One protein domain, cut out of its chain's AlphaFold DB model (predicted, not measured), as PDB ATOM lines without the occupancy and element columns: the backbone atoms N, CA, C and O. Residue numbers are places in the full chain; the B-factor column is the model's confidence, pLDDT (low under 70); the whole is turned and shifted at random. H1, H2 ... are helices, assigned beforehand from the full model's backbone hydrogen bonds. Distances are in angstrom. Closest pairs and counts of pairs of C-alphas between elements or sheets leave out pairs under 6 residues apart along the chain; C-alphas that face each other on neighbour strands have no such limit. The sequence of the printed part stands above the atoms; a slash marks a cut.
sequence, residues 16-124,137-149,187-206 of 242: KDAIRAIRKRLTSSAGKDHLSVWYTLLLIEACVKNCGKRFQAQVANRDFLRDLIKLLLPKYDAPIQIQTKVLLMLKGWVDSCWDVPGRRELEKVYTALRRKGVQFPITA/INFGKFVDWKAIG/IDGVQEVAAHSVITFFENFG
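This is residues 16 to 124, 137 to 149 and 187 to 206 of the 242 residues of the protein "VHS domain-containing protein" of Schistocephalus solidus (UniProt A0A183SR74). Four helices, H1, H2, H5 and H4, stand side by side in a nearly closed bundle, with its loosest side between H4 and H5. H6 packs on H4 and H5 on one side, H7 packs steeply on H2 on another, and short H3 sits at the end where H1 begins and H2 ends. The printed part has 142 residues with seven named helices, H1 to H7 along the chain, and no named strand; the class is all helix. It is compact, with a radius of gyration of the C-alphas of 14.6 A and spans of 40 by 35 by 33 A.

H1, residues 16 to 29, begins at C-alpha 16 (116.850, 121.080, 212.435) and is 19.9 A long. H2, residues 34 to 50, is 24.3 A long. H3 is residues 53 to 59 and H4 residues 62 to 70. H5, residues 80 to 95, is 22.4 A long, and H6, residues 103 to 115, 18.2 A. H7, residues 191 to 204, is 19.6 A long and ends at C-alpha 204 (122.942, 102.259, 218.808).

H2 is the hub, touching H1, H3, H5 and H7. With H1 it forms a hairpin at a shallow tilt of 21 degrees; the closest C-alphas, Leu 26 and Val 37, are 5.8 A apart. H5 touches H2 with residues 82 to 89 alone, the same way at 16 degrees, closest at C-alphas Trp 38 and Ile 82, 6.1 A. H7 touches H2 at a steep tilt of 59 degrees, closest at C-alphas Ala 46 and Ala 195, 5.4 A. H4 touches H1, and H6 touches H4 and H5. Every O i to N i+4 pair is within hydrogen-bond range in H1, H2, H4, H5 and H6; H3 has 2 of 3 and H7 8 of 10.

Residues 125 to 136 and 150 to 186 are not printed; the C-alpha gaps are 20.5 A and 33.7 A. No link printed whole is long. Mean pLDDT of the printed part is 71.9; residues 116 to 124, 137 to 149 and 187 to 206 are among those under 70.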
ATOM      1  N   LYS A  16     115.692 120.344 212.949       70.56
ATOM      2  CA  LYS A  16     116.850 121.080 212.435       70.56
ATOM      3  C   LYS A  16     118.192 120.464 212.852       70.56
ATOM      4  O   LYS A  16     119.105 120.404 212.032       70.56
ATOM      5  N   ASP A  17     118.319 119.997 214.091       72.81
ATOM      6  CA  ASP A  17     119.553 119.398 214.617       72.81
ATOM      7  C   ASP A  17     119.770 117.995 214.054       72.81
ATOM      8  O   ASP A  17     120.880 117.661 213.640       72.81
ATOM      9  N   ALA A  18     118.690 117.216 213.925       73.25
ATOM     10  CA  ALA A  18     118.723 115.920 213.252       73.25
ATOM     11  C   ALA A  18     119.198 116.061 211.795       73.25
ATOM     12  O   ALA A  18     120.134 115.385 211.371       73.25
ATOM     13  N   ILE A  19     118.626 117.003 211.038       81.25
ATOM     14  CA  ILE A  19     119.030 117.269 209.647       81.25
ATOM     15  C   ILE A  19     120.466 117.784 209.560       81.25
ATOM     16  O   ILE A  19     121.204 117.396 208.653       81.25
ATOM     17  N   ARG A  20     120.907 118.608 210.515       78.44
ATOM     18  CA  ARG A  20     122.302 119.062 210.589       78.44
ATOM     19  C   ARG A  20     123.261 117.887 210.779       78.44
ATOM     20  O   ARG A  20     124.280 117.836 210.091       78.44
ATOM     21  N   ALA A  21     122.938 116.949 211.670       79.00
ATOM     22  CA  ALA A  21     123.735 115.746 211.902       79.00
ATOM     23  C   ALA A  21     123.770 114.838 210.661       79.00
ATOM     24  O   ALA A  21     124.852 114.437 210.231       79.00
ATOM     25  N   ILE A  22     122.615 114.603 210.028       84.12
ATOM     26  CA  ILE A  22     122.500 113.855 208.765       84.12
ATOM     27  C   ILE A  22     123.379 114.486 207.683       84.12
ATOM     28  O   ILE A  22     124.188 113.807 207.055       84.12
ATOM     29  N   ARG A  23     123.267 115.802 207.482       85.75
ATOM     30  CA  ARG A  23     124.031 116.536 206.464       85.75
ATOM     31  C   ARG A  23     125.532 116.470 206.729       85.75
ATOM     32  O   ARG A  23     126.313 116.235 205.806       85.75
ATOM     33  N   LYS A  24     125.941 116.622 207.993       83.56
ATOM     34  CA  LYS A  24     127.337 116.450 208.413       83.56
ATOM     35  C   LYS A  24     127.833 115.043 208.078       83.56
ATOM     36  O   LYS A  24     128.919 114.913 207.528       83.56
ATOM     37  N   ARG A  25     127.031 114.008 208.346       82.81
ATOM     38  CA  ARG A  25     127.391 112.617 208.049       82.81
ATOM     39  C   ARG A  25     127.512 112.357 206.549       82.81
ATOM     40  O   ARG A  25     128.538 111.833 206.122       82.81
ATOM     41  N   LEU A  26     126.523 112.776 205.755       84.94
ATOM     42  CA  LEU A  26     126.551 112.650 204.293       84.94
ATOM     43  C   LEU A  26     127.813 113.284 203.707       84.94
ATOM     44  O   LEU A  26     128.540 112.636 202.965       84.94
ATOM     45  N   THR A  27     128.106 114.527 204.091       84.81
ATOM     46  CA  THR A  27     129.274 115.260 203.583       84.81
ATOM     47  C   THR A  27     130.602 114.688 204.084       84.81
ATOM     48  O   THR A  27     131.564 114.661 203.322       84.81
ATOM     49  N   SER A  28     130.669 114.185 205.323       82.69
ATOM     50  CA  SER A  28     131.890 113.578 205.869       82.69
ATOM     51  C   SER A  28     132.211 112.202 205.285       82.69
ATOM     52  O   SER A  28     133.384 111.843 205.191       82.69
ATOM     53  N   SER A  29     131.180 111.432 204.921       79.12
ATOM     54  CA  SER A  29     131.312 110.065 204.402       79.12
ATOM     55  C   SER A  29     131.365 110.007 202.871       79.12
ATOM     56  O   SER A  29     131.770 108.982 202.322       79.12
ATOM     57  N   ALA A  30     130.997 111.088 202.177       79.06
ATOM     58  CA  ALA A  30     131.037 111.171 200.719       79.06
ATOM     59  C   ALA A  30     132.451 110.894 200.172       79.06
ATOM     60  O   ALA A  30     133.415 111.553 200.564       79.06
ATOM     61  N   GLY A  31     132.569 109.913 199.272       76.44
ATOM     62  CA  GLY A  31     133.837 109.482 198.665       76.44
ATOM     63  C   GLY A  31     134.802 108.744 199.602       76.44
ATOM     64  O   GLY A  31     135.937 108.486 199.217       76.44
ATOM     65  N   LYS A  32     134.388 108.428 200.838       78.38
ATOM     66  CA  LYS A  32     135.204 107.678 201.813       78.38
ATOM     67  C   LYS A  32     134.540 106.381 202.246       78.38
ATOM     68  O   LYS A  32     135.180 105.340 202.275       78.38
ATOM     69  N   ASP A  33     133.259 106.457 202.598       79.00
ATOM     70  CA  ASP A  33     132.495 105.334 203.133       79.00
ATOM     71  C   ASP A  33     131.095 105.304 202.511       79.00
ATOM     72  O   ASP A  33     130.127 105.889 203.008       79.00
ATOM     73  N   HIS A  34     131.005 104.603 201.382       79.31
ATOM     74  CA  HIS A  34     129.777 104.429 200.611       79.31
ATOM     75  C   HIS A  34     128.690 103.684 201.391       79.31
ATOM     76  O   HIS A  34     127.504 103.952 201.203       79.31
ATOM     77  N   LEU A  35     129.076 102.805 202.316       78.62
ATOM     78  CA  LEU A  35     128.147 102.051 203.146       78.62
ATOM     79  C   LEU A  35     127.469 102.973 204.171       78.62
ATOM     80  O   LEU A  35     126.242 102.979 204.275       78.62
ATOM     81  N   SER A  36     128.235 103.847 204.835       76.88
ATOM     82  CA  SER A  36     127.659 104.911 205.673       76.88
ATOM     83  C   SER A  36     126.714 105.829 204.896       76.88
ATOM     84  O   SER A  36     125.656 106.195 205.414       76.88
ATOM     85  N   VAL A  37     127.072 106.217 203.666       83.00
ATOM     86  CA  VAL A  37     126.210 107.062 202.818       83.00
ATOM     87  C   VAL A  37     124.899 106.343 202.504       83.00
ATOM     88  O   VAL A  37     123.835 106.919 202.719       83.00
ATOM     89  N   TRP A  38     124.960 105.081 202.077       82.19
ATOM     90  CA  TRP A  38     123.778 104.269 201.783       82.19
ATOM     91  C   TRP A  38     122.813 104.192 202.966       82.19
ATOM     92  O   TRP A  38     121.633 104.523 202.838       82.19
ATOM     93  N   TYR A  39     123.321 103.834 204.145       77.69
ATOM     94  CA  TYR A  39     122.500 103.759 205.349       77.69
ATOM     95  C   TYR A  39     121.923 105.121 205.745       77.69
ATOM     96  O   TYR A  39     120.782 105.201 206.196       77.69
ATOM     97  N   THR A  40     122.670 106.207 205.530       82.38
ATOM     98  CA  THR A  40     122.179 107.561 205.818       82.38
ATOM     99  C   THR A  40     121.034 107.943 204.874       82.38
ATOM    100  O   THR A  40     120.060 108.551 205.315       82.38
ATOM    101  N   LEU A  41     121.093 107.546 203.597       85.81
ATOM    102  CA  LEU A  41     119.992 107.734 202.643       85.81
ATOM    103  C   LEU A  41     118.735 106.957 203.058       85.81
ATOM    104  O   LEU A  41     117.640 107.518 203.035       85.81
ATOM    105  N   LEU A  42     118.889 105.705 203.506       80.69
ATOM    106  CA  LEU A  42     117.778 104.910 204.043       80.69
ATOM    107  C   LEU A  42     117.152 105.560 205.280       80.69
ATOM    108  O   LEU A  42     115.928 105.618 205.399       80.69
ATOM    109  N   LEU A  43     117.986 106.092 206.177       79.44
ATOM    110  CA  LEU A  43     117.519 106.803 207.360       79.44
ATOM    111  C   LEU A  43     116.685 108.031 206.985       79.44
ATOM    112  O   LEU A  43     115.607 108.228 207.538       79.44
ATOM    113  N   ILE A  44     117.153 108.841 206.031       85.19
ATOM    114  CA  ILE A  44     116.419 110.024 205.562       85.19
ATOM    115  C   ILE A  44     115.050 109.621 205.023       85.19
ATOM    116  O   ILE A  44     114.051 110.245 205.376       85.19
ATOM    117  N   GLU A  45     114.986 108.587 204.185       80.75
ATOM    118  CA  GLU A  45     113.726 108.112 203.619       80.75
ATOM    119  C   GLU A  45     112.747 107.656 204.711       80.75
ATOM    120  O   GLU A  45     111.577 108.050 204.703       80.75
ATOM    121  N   ALA A  46     113.238 106.892 205.689       74.12
ATOM    122  CA  ALA A  46     112.449 106.481 206.842       74.12
ATOM    123  C   ALA A  46     111.973 107.693 207.658       74.12
ATOM    124  O   ALA A  46     110.795 107.780 208.001       74.12
ATOM    125  N   CYS A  47     112.839 108.668 207.941       75.25
ATOM    126  CA  CYS A  47     112.469 109.867 208.691       75.25
ATOM    127  C   CYS A  47     111.441 110.728 207.943       75.25
ATOM    128  O   CYS A  47     110.515 111.239 208.564       75.25
ATOM    129  N   VAL A  48     111.543 110.853 206.620       81.31
ATOM    130  CA  VAL A  48     110.560 111.561 205.785       81.31
ATOM    131  C   VAL A  48     109.174 110.912 205.858       81.31
ATOM    132  O   VAL A  48     108.176 111.627 205.979       81.31
ATOM    133  N   LYS A  49     109.117 109.575 205.819       74.69
ATOM    134  CA  LYS A  49     107.871 108.797 205.912       74.69
ATOM    135  C   LYS A  49     107.260 108.841 207.323       74.69
ATOM    136  O   LYS A  49     106.040 108.888 207.463       74.69
ATOM    137  N   ASN A  50     108.095 108.885 208.365       69.75
ATOM    138  CA  ASN A  50     107.653 108.742 209.758       69.75
ATOM    139  C   ASN A  50     107.502 110.060 210.543       69.75
ATOM    140  O   ASN A  50     106.676 110.134 211.448       69.75
ATOM    141  N   CYS A  51     108.269 111.107 210.226       68.19
ATOM    142  CA  CYS A  51     108.335 112.344 211.028       68.19
ATOM    143  C   CYS A  51     107.435 113.476 210.487       68.19
ATOM    144  O   CYS A  51     107.378 114.567 211.062       68.19
ATOM    145  N   GLY A  52     106.735 113.232 209.373       74.62
ATOM    146  CA  GLY A  52     105.743 114.138 208.795       74.62
ATOM    147  C   GLY A  52     106.293 115.494 208.325       74.62
ATOM    148  O   GLY A  52     107.493 115.677 208.095       74.62
ATOM    149  N   LYS A  53     105.387 116.476 208.197       77.94
ATOM    150  CA  LYS A  53     105.638 117.787 207.562       77.94
ATOM    151  C   LYS A  53     106.821 118.565 208.158       77.94
ATOM    152  O   LYS A  53     107.535 119.255 207.434       77.94
ATOM    153  N   ARG A  54     107.071 118.440 209.469       78.50
ATOM    154  CA  ARG A  54     108.158 119.167 210.162       78.50
ATOM    155  C   ARG A  54     109.545 118.746 209.671       78.50
ATOM    156  O   ARG A  54     110.428 119.594 209.578       78.50
ATOM    157  N   PHE A  55     109.727 117.464 209.354       81.44
ATOM    158  CA  PHE A  55     110.976 116.947 208.793       81.44
ATOM    159  C   PHE A  55     111.049 117.164 207.283       81.44
ATOM    160  O   PHE A  55     112.073 117.615 206.776       81.44
ATOM    161  N   GLN A  56     109.936 116.934 206.580       85.06
ATOM    162  CA  GLN A  56     109.818 117.182 205.140       85.06
ATOM    163  C   GLN A  56     110.208 118.621 204.772       85.06
ATOM    164  O   GLN A  56     110.984 118.815 203.843       85.06
ATOM    165  N   ALA A  57     109.782 119.623 205.551       85.56
ATOM    166  CA  ALA A  57     110.173 121.023 205.355       85.56
ATOM    167  C   ALA A  57     111.694 121.266 205.457       85.56
ATOM    168  O   ALA A  57     112.230 122.157 204.805       85.56
ATOM    169  N   GLN A  58     112.409 120.489 206.278       86.06
ATOM    170  CA  GLN A  58     113.865 120.606 206.398       86.06
ATOM    171  C   GLN A  58     114.595 119.898 205.249       86.06
ATOM    172  O   GLN A  58     115.607 120.401 204.766       86.06
ATOM    173  N   VAL A  59     114.073 118.756 204.796       87.81
ATOM    174  CA  VAL A  59     114.607 117.998 203.650       87.81
ATOM    175  C   VAL A  59     114.361 118.732 202.330       87.81
ATOM    176  O   VAL A  59     115.228 118.747 201.462       87.81
ATOM    177  N   ALA A  60     113.218 119.406 202.197       87.38
ATOM    178  CA  ALA A  60     112.879 120.231 201.039       87.38
ATOM    179  C   ALA A  60     113.653 121.565 200.995       87.38
ATOM    180  O   ALA A  60     113.457 122.370 200.085       87.38
ATOM    181  N   ASN A  61     114.533 121.826 201.966       87.69
ATOM    182  CA  ASN A  61     115.344 123.032 201.982       87.69
ATOM    183  C   ASN A  61     116.461 122.956 200.927       87.69
ATOM    184  O   ASN A  61     117.154 121.946 200.788       87.69
ATOM    185  N   ARG A  62     116.681 124.069 200.226       84.38
ATOM    186  CA  ARG A  62     117.648 124.213 199.134       84.38
ATOM    187  C   ARG A  62     119.062 123.776 199.521       84.38
ATOM    188  O   ARG A  62     119.738 123.141 198.716       84.38
ATOM    189  N   ASP A  63     119.510 124.078 200.738       86.00
ATOM    190  CA  ASP A  63     120.850 123.685 201.194       86.00
ATOM    191  C   ASP A  63     120.992 122.173 201.369       86.00
ATOM    192  O   ASP A  63     122.024 121.605 201.017       86.00
ATOM    193  N   PHE A  64     119.952 121.512 201.884       89.12
ATOM    194  CA  PHE A  64     119.952 120.061 202.029       89.12
ATOM    195  C   PHE A  64     119.924 119.378 200.660       89.12
ATOM    196  O   PHE A  64     120.744 118.502 200.394       89.12
ATOM    197  N   LEU A  65     119.041 119.832 199.765       88.12
ATOM    198  CA  LEU A  65     118.959 119.322 198.396       88.12
ATOM    199  C   LEU A  65     120.285 119.492 197.652       88.12
ATOM    200  O   LEU A  65     120.727 118.570 196.973       88.12
ATOM    201  N   ARG A  66     120.967 120.631 197.823       85.56
ATOM    202  CA  ARG A  66     122.291 120.864 197.235       85.56
ATOM    203  C   ARG A  66     123.300 119.817 197.702       85.56
ATOM    204  O   ARG A  66     124.005 119.254 196.870       85.56
ATOM    205  N   ASP A  67     123.374 119.546 199.001       87.69
ATOM    206  CA  ASP A  67     124.317 118.561 199.542       87.69
ATOM    207  C   ASP A  67     123.958 117.121 199.153       87.69
ATOM    208  O   ASP A  67     124.853 116.309 198.933       87.69
ATOM    209  N   LEU A  68     122.670 116.819 198.978       87.69
ATOM    210  CA  LEU A  68     122.210 115.527 198.473       87.69
ATOM    211  C   LEU A  68     122.621 115.312 197.009       87.69
ATOM    212  O   LEU A  68     123.189 114.278 196.669       87.69
ATOM    213  N   ILE A  69     122.394 116.308 196.147       84.62
ATOM    214  CA  ILE A  69     122.798 116.264 194.734       84.62
ATOM    215  C   ILE A  69     124.319 116.218 194.610       84.62
ATOM    216  O   ILE A  69     124.837 115.611 193.674       84.62
ATOM    217  N   LYS A  70     125.053 116.823 195.557       83.38
ATOM    218  CA  LYS A  70     126.513 116.775 195.532       83.38
ATOM    219  C   LYS A  70     127.047 115.347 195.537       83.38
ATOM    220  O   LYS A  70     128.062 115.107 194.905       83.38
ATOM    221  N   LEU A  71     126.358 114.400 196.173       82.12
ATOM    222  CA  LEU A  71     126.758 112.986 196.191       82.12
ATOM    223  C   LEU A  71     126.765 112.341 194.801       82.12
ATOM    224  O   LEU A  71     127.437 111.335 194.603       82.12
ATOM    225  N   LEU A  72     126.037 112.921 193.847       79.06
ATOM    226  CA  LEU A  72     126.015 112.477 192.458       79.06
ATOM    227  C   LEU A  72     127.227 112.980 191.662       79.06
ATOM    228  O   LEU A  72     127.387 112.613 190.503       79.06
ATOM    229  N   LEU A  73     128.081 113.835 192.239       75.50
ATOM    230  CA  LEU A  73     129.263 114.305 191.529       75.50
ATOM    231  C   LEU A  73     130.240 113.154 191.266       75.50
ATOM    232  O   LEU A  73     130.547 112.408 192.198       75.50
ATOM    233  N   PRO A  74     130.882 113.129 190.081       69.75
ATOM    234  CA  PRO A  74     131.974 112.196 189.797       69.75
ATOM    235  C   PRO A  74     133.121 112.311 190.806       69.75
ATOM    236  O   PRO A  74     133.817 111.342 191.070       69.75
ATOM    237  N   LYS A  75     133.279 113.490 191.427       73.50
ATOM    238  CA  LYS A  75     134.252 113.747 192.494       73.50
ATOM    239  C   LYS A  75     134.150 112.761 193.665       73.50
ATOM    240  O   LYS A  75     135.157 112.520 194.321       73.50
ATOM    241  N   TYR A  76     132.956 112.252 193.965       76.75
ATOM    242  CA  TYR A  76     132.745 111.328 195.080       76.75
ATOM    243  C   TYR A  76     132.718 109.861 194.655       76.75
ATOM    244  O   TYR A  76     132.561 109.022 195.534       76.75
ATOM    245  N   ASP A  77     132.832 109.573 193.352       71.94
ATOM    246  CA  ASP A  77     132.823 108.226 192.761       71.94
ATOM    247  C   ASP A  77     131.775 107.286 193.390       71.94
ATOM    248  O   ASP A  77     132.023 106.124 193.723       71.94
ATOM    249  N   ALA A  78     130.582 107.836 193.647       75.25
ATOM    250  CA  ALA A  78     129.541 107.118 194.358       75.25
ATOM    251  C   ALA A  78     129.051 105.935 193.500       75.25
ATOM    252  O   ALA A  78     128.765 106.136 192.319       75.25
ATOM    253  N   PRO A  79     128.862 104.728 194.066       76.44
ATOM    254  CA  PRO A  79     128.350 103.576 193.333       76.44
ATOM    255  C   PRO A  79     126.994 103.868 192.690       76.44
ATOM    256  O   PRO A  79     126.174 104.603 193.254       76.44
ATOM    257  N   ILE A  80     126.718 103.237 191.545       74.88
ATOM    258  CA  ILE A  80     125.468 103.416 190.787       74.88
ATOM    259  C   ILE A  80     124.217 103.215 191.655       74.88
ATOM    260  O   ILE A  80     123.217 103.905 191.474       74.88
ATOM    261  N   GLN A  81     124.283 102.334 192.654       74.44
ATOM    262  CA  GLN A  81     123.202 102.081 193.604       74.44
ATOM    263  C   GLN A  81     122.873 103.332 194.427       74.44
ATOM    264  O   GLN A  81     121.706 103.699 194.545       74.44
ATOM    265  N   ILE A  82     123.891 104.023 194.954       80.50
ATOM    266  CA  ILE A  82     123.720 105.262 195.727       80.50
ATOM    267  C   ILE A  82     123.123 106.345 194.835       80.50
ATOM    268  O   ILE A  82     122.160 107.006 195.229       80.50
ATOM    269  N   GLN A  83     123.652 106.489 193.618       80.19
ATOM    270  CA  GLN A  83     123.153 107.465 192.653       80.19
ATOM    271  C   GLN A  83     121.673 107.220 192.331       80.19
ATOM    272  O   GLN A  83     120.842 108.119 192.453       80.19
ATOM    273  N   THR A  84     121.331 105.969 192.018       77.62
ATOM    274  CA  THR A  84     119.959 105.521 191.742       77.62
ATOM    275  C   THR A  84     119.039 105.812 192.926       77.62
ATOM    276  O   THR A  84     117.949 106.352 192.743       77.62
ATOM    277  N   LYS A  85     119.485 105.530 194.156       82.62
ATOM    278  CA  LYS A  85     118.697 105.767 195.368       82.62
ATOM    279  C   LYS A  85     118.377 107.244 195.578       82.62
ATOM    280  O   LYS A  85     117.231 107.572 195.865       82.62
ATOM    281  N   VAL A  86     119.358 108.129 195.401       86.38
ATOM    282  CA  VAL A  86     119.152 109.582 195.511       86.38
ATOM    283  C   VAL A  86     118.112 110.064 194.499       86.38
ATOM    284  O   VAL A  86     117.216 110.830 194.854       86.38
ATOM    285  N   LEU A  87     118.192 109.592 193.253       82.44
ATOM    286  CA  LEU A  87     117.242 109.966 192.203       82.44
ATOM    287  C   LEU A  87     115.826 109.450 192.485       82.44
ATOM    288  O   LEU A  87     114.867 110.203 192.320       82.44
ATOM    289  N   LEU A  88     115.695 108.206 192.958       81.62
ATOM    290  CA  LEU A  88     114.412 107.633 193.376       81.62
ATOM    291  C   LEU A  88     113.780 108.425 194.523       81.62
ATOM    292  O   LEU A  88     112.588 108.710 194.484       81.62
ATOM    293  N   MET A  89     114.578 108.818 195.519       85.25
ATOM    294  CA  MET A  89     114.098 109.634 196.634       85.25
ATOM    295  C   MET A  89     113.594 110.994 196.145       85.25
ATOM    296  O   MET A  89     112.489 111.386 196.499       85.25
ATOM    297  N   LEU A  90     114.352 111.681 195.281       87.06
ATOM    298  CA  LEU A  90     113.931 112.963 194.708       87.06
ATOM    299  C   LEU A  90     112.628 112.846 193.906       87.06
ATOM    300  O   LEU A  90     111.735 113.663 194.113       87.06
ATOM    301  N   LYS A  91     112.508 111.833 193.033       83.19
ATOM    302  CA  LYS A  91     111.274 111.565 192.276       83.19
ATOM    303  C   LYS A  91     110.102 111.332 193.237       83.19
ATOM    304  O   LYS A  91     109.120 112.064 193.191       83.19
ATOM    305  N   GLY A  92     110.256 110.396 194.174       83.38
ATOM    306  CA  GLY A  92     109.208 110.051 195.134       83.38
ATOM    307  C   GLY A  92     108.755 111.234 195.991       83.38
ATOM    308  O   GLY A  92     107.573 111.346 196.304       83.38
ATOM    309  N   TRP A  93     109.656 112.151 196.354       88.50
ATOM    310  CA  TRP A  93     109.300 113.355 197.113       88.50
ATOM    311  C   TRP A  93     108.498 114.371 196.292       88.50
ATOM    312  O   TRP A  93     107.591 114.998 196.839       88.50
ATOM    313  N   VAL A  94     108.807 114.526 194.999       85.88
ATOM    314  CA  VAL A  94     108.028 115.371 194.076       85.88
ATOM    315  C   VAL A  94     106.634 114.780 193.867       85.88
ATOM    316  O   VAL A  94     105.642 115.491 194.027       85.88
ATOM    317  N   ASP A  95     106.557 113.472 193.613       80.88
ATOM    318  CA  ASP A  95     105.296 112.760 193.368       80.88
ATOM    319  C   ASP A  95     104.393 112.741 194.613       80.88
ATOM    320  O   ASP A  95     103.173 112.855 194.512       80.88
ATOM    321  N   SER A  96     104.988 112.704 195.811       80.06
ATOM    322  CA  SER A  96     104.265 112.742 197.093       80.06
ATOM    323  C   SER A  96     103.524 114.061 197.367       80.06
ATOM    324  O   SER A  96     102.858 114.171 198.398       80.06
ATOM    325  N   CYS A  97     103.653 115.074 196.500       77.62
ATOM    326  CA  CYS A  97     102.915 116.339 196.567       77.62
ATOM    327  C   CYS A  97     102.922 117.003 197.959       77.62
ATOM    328  O   CYS A  97     101.894 117.501 198.422       77.62
ATOM    329  N   TRP A  98     104.075 117.027 198.640       83.88
ATOM    330  CA  TRP A  98     104.166 117.518 200.020       83.88
ATOM    331  C   TRP A  98     103.682 118.958 200.179       83.88
ATOM    332  O   TRP A  98     104.202 119.880 199.558       83.88
ATOM    333  N   ASP A  99     102.754 119.171 201.103       83.81
ATOM    334  CA  ASP A  99     102.312 120.502 201.514       83.81
ATOM    335  C   ASP A  99     103.249 121.070 202.598       83.81
ATOM    336  O   ASP A  99     102.949 121.039 203.796       83.81
ATOM    337  N   VAL A 100     104.450 121.492 202.176       83.94
ATOM    338  CA  VAL A 100     105.505 122.047 203.041       83.94
ATOM    339  C   VAL A 100     106.243 123.220 202.385       83.94
ATOM    340  O   VAL A 100     106.419 123.242 201.160       83.94
ATOM    341  N   PRO A 101     106.758 124.183 203.179       78.69
ATOM    342  CA  PRO A 101     107.649 125.214 202.658       78.69
ATOM    343  C   PRO A 101     108.927 124.557 202.114       78.69
ATOM    344  O   PRO A 101     109.563 123.763 202.804       78.69
ATOM    345  N   GLY A 102     109.282 124.861 200.863       80.50
ATOM    346  CA  GLY A 102     110.430 124.265 200.162       80.50
ATOM    347  C   GLY A 102     110.068 123.305 199.024       80.50
ATOM    348  O   GLY A 102     110.918 123.038 198.178       80.50
ATOM    349  N   ARG A 103     108.804 122.866 198.902       83.62
ATOM    350  CA  ARG A 103     108.340 122.024 197.775       83.62
ATOM    351  C   ARG A 103     108.737 122.595 196.408       83.62
ATOM    352  O   ARG A 103     109.251 121.872 195.563       83.62
ATOM    353  N   ARG A 104     108.556 123.905 196.206       86.31
ATOM    354  CA  ARG A 104     108.921 124.582 194.948       86.31
ATOM    355  C   ARG A 104     110.413 124.457 194.627       86.31
ATOM    356  O   ARG A 104     110.775 124.348 193.465       86.31
ATOM    357  N   GLU A 105     111.281 124.464 195.638       86.25
ATOM    358  CA  GLU A 105     112.723 124.281 195.436       86.25
ATOM    359  C   GLU A 105     113.058 122.837 195.064       86.25
ATOM    360  O   GLU A 105     113.865 122.609 194.164       86.25
ATOM    361  N   LEU A 106     112.386 121.866 195.684       87.19
ATOM    362  CA  LEU A 106     112.482 120.460 195.298       87.19
ATOM    363  C   LEU A 106     112.048 120.239 193.837       87.19
ATOM    364  O   LEU A 106     112.775 119.601 193.076       87.19
ATOM    365  N   GLU A 107     110.916 120.808 193.418       86.19
ATOM    366  CA  GLU A 107     110.426 120.729 192.032       86.19
ATOM    367  C   GLU A 107     111.380 121.404 191.037       86.19
ATOM    368  O   GLU A 107     111.657 120.847 189.969       86.19
ATOM    369  N   LYS A 108     111.933 122.577 191.384       86.06
ATOM    370  CA  LYS A 108     112.954 123.266 190.576       86.06
ATOM    371  C   LYS A 108     114.194 122.402 190.394       86.06
ATOM    372  O   LYS A 108     114.661 122.244 189.268       86.06
ATOM    373  N   VAL A 109     114.702 121.825 191.485       85.50
ATOM    374  CA  VAL A 109     115.839 120.902 191.464       85.50
ATOM    375  C   VAL A 109     115.535 119.727 190.544       85.50
ATOM    376  O   VAL A 109     116.277 119.510 189.592       85.50
ATOM    377  N   TYR A 110     114.430 119.016 190.773       84.12
ATOM    378  CA  TYR A 110     114.039 117.846 189.986       84.12
ATOM    379  C   TYR A 110     113.911 118.170 188.492       84.12
ATOM    380  O   TYR A 110     114.494 117.488 187.646       84.12
ATOM    381  N   THR A 111     113.225 119.266 188.162       83.38
ATOM    382  CA  THR A 111     113.057 119.737 186.781       83.38
ATOM    383  C   THR A 111     114.396 120.100 186.148       83.38
ATOM    384  O   THR A 111     114.636 119.778 184.984       83.38
ATOM    385  N   ALA A 112     115.304 120.727 186.898       79.31
ATOM    386  CA  ALA A 112     116.644 121.029 186.418       79.31
ATOM    387  C   ALA A 112     117.467 119.759 186.162       79.31
ATOM    388  O   ALA A 112     118.171 119.702 185.154       79.31
ATOM    389  N   LEU A 113     117.344 118.724 187.003       76.31
ATOM    390  CA  LEU A 113     118.006 117.439 186.753       76.31
ATOM    391  C   LEU A 113     117.471 116.786 185.471       76.31
ATOM    392  O   LEU A 113     118.263 116.341 184.640       76.31
ATOM    393  N   ARG A 114     116.147 116.808 185.263       76.06
ATOM    394  CA  ARG A 114     115.519 116.300 184.030       76.06
ATOM    395  C   ARG A 114     115.969 117.065 182.788       76.06
ATOM    396  O   ARG A 114     116.348 116.445 181.801       76.06
ATOM    397  N   ARG A 115     115.982 118.403 182.836       72.94
ATOM    398  CA  ARG A 115     116.443 119.254 181.720       72.94
ATOM    399  C   ARG A 115     117.903 119.000 181.350       72.94
ATOM    400  O   ARG A 115     118.260 119.120 180.187       72.94
ATOM    401  N   LYS A 116     118.736 118.636 182.326       64.00
ATOM    402  CA  LYS A 116     120.150 118.302 182.115       64.00
ATOM    403  C   LYS A 116     120.383 116.864 181.627       64.00
ATOM    404  O   LYS A 116     121.534 116.470 181.472       64.00
ATOM    405  N   GLY A 117     119.324 116.093 181.367       62.34
ATOM    406  CA  GLY A 117     119.419 114.754 180.781       62.34
ATOM    407  C   GLY A 117     119.612 113.622 181.790       62.34
ATOM    408  O   GLY A 117     119.984 112.521 181.391       62.34
ATOM    409  N   VAL A 118     119.361 113.852 183.086       65.75
ATOM    410  CA  VAL A 118     119.330 112.754 184.062       65.75
ATOM    411  C   VAL A 118     118.090 111.907 183.820       65.75
ATOM    412  O   VAL A 118     116.962 112.380 183.977       65.75
ATOM    413  N   GLN A 119     118.312 110.646 183.458       62.25
ATOM    414  CA  GLN A 119     117.250 109.654 183.385       62.25
ATOM    415  C   GLN A 119     116.938 109.172 184.800       62.25
ATOM    416  O   GLN A 119     117.791 108.617 185.494       62.25
ATOM    417  N   PHE A 120     115.714 109.437 185.246       59.91
ATOM    418  CA  PHE A 120     115.212 108.912 186.506       59.91
ATOM    419  C   PHE A 120     114.733 107.477 186.280       59.91
ATOM    420  O   PHE A 120     114.080 107.232 185.263       59.91
ATOM    421  N   PRO A 121     115.018 106.537 187.199       57.62
ATOM    422  CA  PRO A 121     114.495 105.186 187.086       57.62
ATOM    423  C   PRO A 121     112.970 105.234 187.029       57.62
ATOM    424  O   PRO A 121     112.323 105.949 187.804       57.62
ATOM    425  N   ILE A 122     112.409 104.486 186.086       51.91
ATOM    426  CA  ILE A 122     110.970 104.322 185.959       51.91
ATOM    427  C   ILE A 122     110.502 103.532 187.186       51.91
ATOM    428  O   ILE A 122     110.958 102.423 187.445       51.91
ATOM    429  N   THR A 123     109.638 104.145 187.989       48.16
ATOM    430  CA  THR A 123     108.870 103.435 189.016       48.16
ATOM    431  C   THR A 123     107.746 102.707 188.289       48.16
ATOM    432  O   THR A 123     107.234 103.249 187.314       48.16
ATOM    433  N   ALA A 124     107.351 101.518 188.747       44.53
ATOM    434  CA  ALA A 124     106.433 100.587 188.066       44.53
ATOM    435  C   ALA A 124     105.048 101.143 187.632       44.53
ATOM    436  O   ALA A 124     104.245 100.412 187.072       44.53
ATOM    437  N   ILE A 137     125.045 107.607 184.123       52.34
ATOM    438  CA  ILE A 137     124.668 109.011 184.189       52.34
ATOM    439  C   ILE A 137     125.968 109.809 184.185       52.34
ATOM    440  O   ILE A 137     126.761 109.751 185.124       52.34
ATOM    441  N   ASN A 138     126.218 110.533 183.097       47.16
ATOM    442  CA  ASN A 138     127.450 111.287 182.923       47.16
ATOM    443  C   ASN A 138     127.357 112.602 183.716       47.16
ATOM    444  O   ASN A 138     127.145 113.688 183.172       47.16
ATOM    445  N   PHE A 139     127.479 112.504 185.044       52.34
ATOM    446  CA  PHE A 139     127.366 113.633 185.973       52.34
ATOM    447  C   PHE A 139     128.496 114.675 185.824       52.34
ATOM    448  O   PHE A 139     128.433 115.746 186.430       52.34
ATOM    449  N   GLY A 140     129.513 114.421 184.989       42.84
ATOM    450  CA  GLY A 140     130.628 115.343 184.727       42.84
ATOM    451  C   GLY A 140     130.224 116.713 184.173       42.84
ATOM    452  O   GLY A 140     130.936 117.685 184.398       42.84
ATOM    453  N   LYS A 141     129.055 116.835 183.527       45.19
ATOM    454  CA  LYS A 141     128.519 118.120 183.020       45.19
ATOM    455  C   LYS A 141     127.483 118.773 183.950       45.19
ATOM    456  O   LYS A 141     126.873 119.783 183.607       45.19
ATOM    457  N   PHE A 142     127.227 118.185 185.117       46.72
ATOM    458  CA  PHE A 142     125.995 118.421 185.872       46.72
ATOM    459  C   PHE A 142     126.029 119.644 186.804       46.72
ATOM    460  O   PHE A 142     124.984 120.216 187.133       46.72
ATOM    461  N   VAL A 143     127.221 120.094 187.200       51.72
ATOM    462  CA  VAL A 143     127.425 120.900 188.416       51.72
ATOM    463  C   VAL A 143     127.642 122.390 188.157       51.72
ATOM    464  O   VAL A 143     128.470 123.019 188.806       51.72
ATOM    465  N   ASP A 144     126.874 122.995 187.256       51.41
ATOM    466  CA  ASP A 144     126.679 124.441 187.361       51.41
ATOM    467  C   ASP A 144     125.377 124.728 188.112       51.41
ATOM    468  O   ASP A 144     124.276 124.592 187.565       51.41
ATOM    469  N   TRP A 145     125.513 125.029 189.406       44.69
ATOM    470  CA  TRP A 145     124.414 125.411 190.299       44.69
ATOM    471  C   TRP A 145     123.912 126.832 190.008       44.69
ATOM    472  O   TRP A 145     122.749 127.122 190.296       44.69
ATOM    473  N   LYS A 146     124.728 127.699 189.376       43.66
ATOM    474  CA  LYS A 146     124.256 129.009 188.891       43.66
ATOM    475  C   LYS A 146     123.190 128.838 187.809       43.66
ATOM    476  O   LYS A 146     122.195 129.554 187.824       43.66
ATOM    477  N   ALA A 147     123.326 127.824 186.951       43.94
ATOM    478  CA  ALA A 147     122.360 127.528 185.889       43.94
ATOM    479  C   ALA A 147     120.994 127.004 186.391       43.94
ATOM    480  O   ALA A 147     120.063 126.867 185.603       43.94
ATOM    481  N   ILE A 148     120.851 126.703 187.690       46.59
ATOM    482  CA  ILE A 148     119.618 126.165 188.302       46.59
ATOM    483  C   ILE A 148     118.743 127.294 188.900       46.59
ATOM    484  O   ILE A 148     117.749 127.035 189.570       46.59
ATOM    485  N   GLY A 149     119.074 128.564 188.623       39.06
ATOM    486  CA  GLY A 149     118.220 129.713 188.956       39.06
ATOM    487  C   GLY A 149     118.360 130.191 190.401       39.06
ATOM    488  O   GLY A 149     117.370 130.441 191.084       39.06
ATOM    489  N   ILE A 187     111.441  96.954 198.703       39.03
ATOM    490  CA  ILE A 187     111.401  98.339 199.204       39.03
ATOM    491  C   ILE A 187     109.978  98.761 199.585       39.03
ATOM    492  O   ILE A 187     109.833  99.394 200.621       39.03
ATOM    493  N   ASP A 188     108.938  98.349 198.855       38.88
ATOM    494  CA  ASP A 188     107.559  98.749 199.179       38.88
ATOM    495  C   ASP A 188     106.906  97.876 200.272       38.88
ATOM    496  O   ASP A 188     106.114  98.375 201.069       38.88
ATOM    497  N   GLY A 189     107.267  96.587 200.373       32.97
ATOM    498  CA  GLY A 189     106.641  95.637 201.311       32.97
ATOM    499  C   GLY A 189     107.295  95.518 202.696       32.97
ATOM    500  O   GLY A 189     106.649  95.086 203.647       32.97
ATOM    501  N   VAL A 190     108.571  95.902 202.846       37.25
ATOM    502  CA  VAL A 190     109.360  95.706 204.090       37.25
ATOM    503  C   VAL A 190     109.558  97.008 204.884       37.25
ATOM    504  O   VAL A 190     110.152  97.027 205.967       37.25
ATOM    505  N   GLN A 191     109.029  98.126 204.384       43.28
ATOM    506  CA  GLN A 191     109.438  99.456 204.832       43.28
ATOM    507  C   GLN A 191     109.005  99.838 206.255       43.28
ATOM    508  O   GLN A 191     109.678 100.651 206.891       43.28
ATOM    509  N   GLU A 192     107.930  99.259 206.790       38.72
ATOM    510  CA  GLU A 192     107.412  99.682 208.097       38.72
ATOM    511  C   GLU A 192     108.186  99.053 209.271       38.72
ATOM    512  O   GLU A 192     108.476  99.729 210.258       38.72
ATOM    513  N   VAL A 193     108.644  97.802 209.135       40.31
ATOM    514  CA  VAL A 193     109.415  97.095 210.181       40.31
ATOM    515  C   VAL A 193     110.916  97.417 210.115       40.31
ATOM    516  O   VAL A 193     111.601  97.447 211.138       40.31
ATOM    517  N   ALA A 194     111.439  97.724 208.923       51.91
ATOM    518  CA  ALA A 194     112.843  98.094 208.741       51.91
ATOM    519  C   ALA A 194     113.155  99.516 209.235       51.91
ATOM    520  O   ALA A 194     114.270  99.765 209.685       51.91
ATOM    521  N   ALA A 195     112.194 100.446 209.205       53.47
ATOM    522  CA  ALA A 195     112.424 101.833 209.612       53.47
ATOM    523  C   ALA A 195     112.838 101.955 211.087       53.47
ATOM    524  O   ALA A 195     113.822 102.631 211.385       53.47
ATOM    525  N   HIS A 196     112.142 101.263 211.999       55.09
ATOM    526  CA  HIS A 196     112.537 101.233 213.410       55.09
ATOM    527  C   HIS A 196     113.903 100.581 213.601       55.09
ATOM    528  O   HIS A 196     114.720 101.119 214.341       55.09
ATOM    529  N   SER A 197     114.188  99.481 212.904       53.16
ATOM    530  CA  SER A 197     115.484  98.799 212.980       53.16
ATOM    531  C   SER A 197     116.632  99.663 212.452       53.16
ATOM    532  O   SER A 197     117.692  99.697 213.066       53.16
ATOM    533  N   VAL A 198     116.423 100.421 211.370       56.94
ATOM    534  CA  VAL A 198     117.414 101.357 210.811       56.94
ATOM    535  C   VAL A 198     117.617 102.552 211.741       56.94
ATOM    536  O   VAL A 198     118.755 102.905 212.026       56.94
ATOM    537  N   ILE A 199     116.548 103.151 212.273       62.53
ATOM    538  CA  ILE A 199     116.660 104.249 213.248       62.53
ATOM    539  C   ILE A 199     117.413 103.771 214.496       62.53
ATOM    540  O   ILE A 199     118.399 104.387 214.890       62.53
ATOM    541  N   THR A 200     117.014 102.623 215.045       57.97
ATOM    542  CA  THR A 200     117.636 102.003 216.223       57.97
ATOM    543  C   THR A 200     119.096 101.643 215.951       57.97
ATOM    544  O   THR A 200     119.949 101.840 216.809       57.97
ATOM    545  N   PHE A 201     119.429 101.182 214.743       56.28
ATOM    546  CA  PHE A 201     120.809 100.958 214.319       56.28
ATOM    547  C   PHE A 201     121.621 102.264 214.349       56.28
ATOM    548  O   PHE A 201     122.691 102.306 214.945       56.28
ATOM    549  N   PHE A 202     121.110 103.367 213.799       59.44
ATOM    550  CA  PHE A 202     121.810 104.659 213.850       59.44
ATOM    551  C   PHE A 202     121.963 105.227 215.266       59.44
ATOM    552  O   PHE A 202     122.989 105.851 215.558       59.44
ATOM    553  N   GLU A 203     120.980 104.997 216.138       56.75
ATOM    554  CA  GLU A 203     121.040 105.384 217.550       56.75
ATOM    555  C   GLU A 203     122.056 104.532 218.328       56.75
ATOM    556  O   GLU A 203     122.901 105.086 219.031       56.75
ATOM    557  N   ASN A 204     122.044 103.207 218.138       51.25
ATOM    558  CA  ASN A 204     122.942 102.259 218.808       51.25
ATOM    559  C   ASN A 204     124.401 102.403 218.369       51.25
ATOM    560  O   ASN A 204     125.307 102.259 219.183       51.25
ATOM    561  N   PHE A 205     124.641 102.732 217.098       52.91
ATOM    562  CA  PHE A 205     125.984 103.044 216.604       52.91
ATOM    563  C   PHE A 205     126.423 104.481 216.947       52.91
ATOM    564  O   PHE A 205     127.490 104.916 216.518       52.91
ATOM    565  N   GLY A 206     125.622 105.239 217.712       53.31
ATOM    566  CA  GLY A 206     125.959 106.591 218.171       53.31
ATOM    567  C   GLY A 206     126.088 107.614 217.041       53.31
ATOM    568  O   GLY A 206     126.716 108.657 217.213       53.31
TER     569      GLY A 206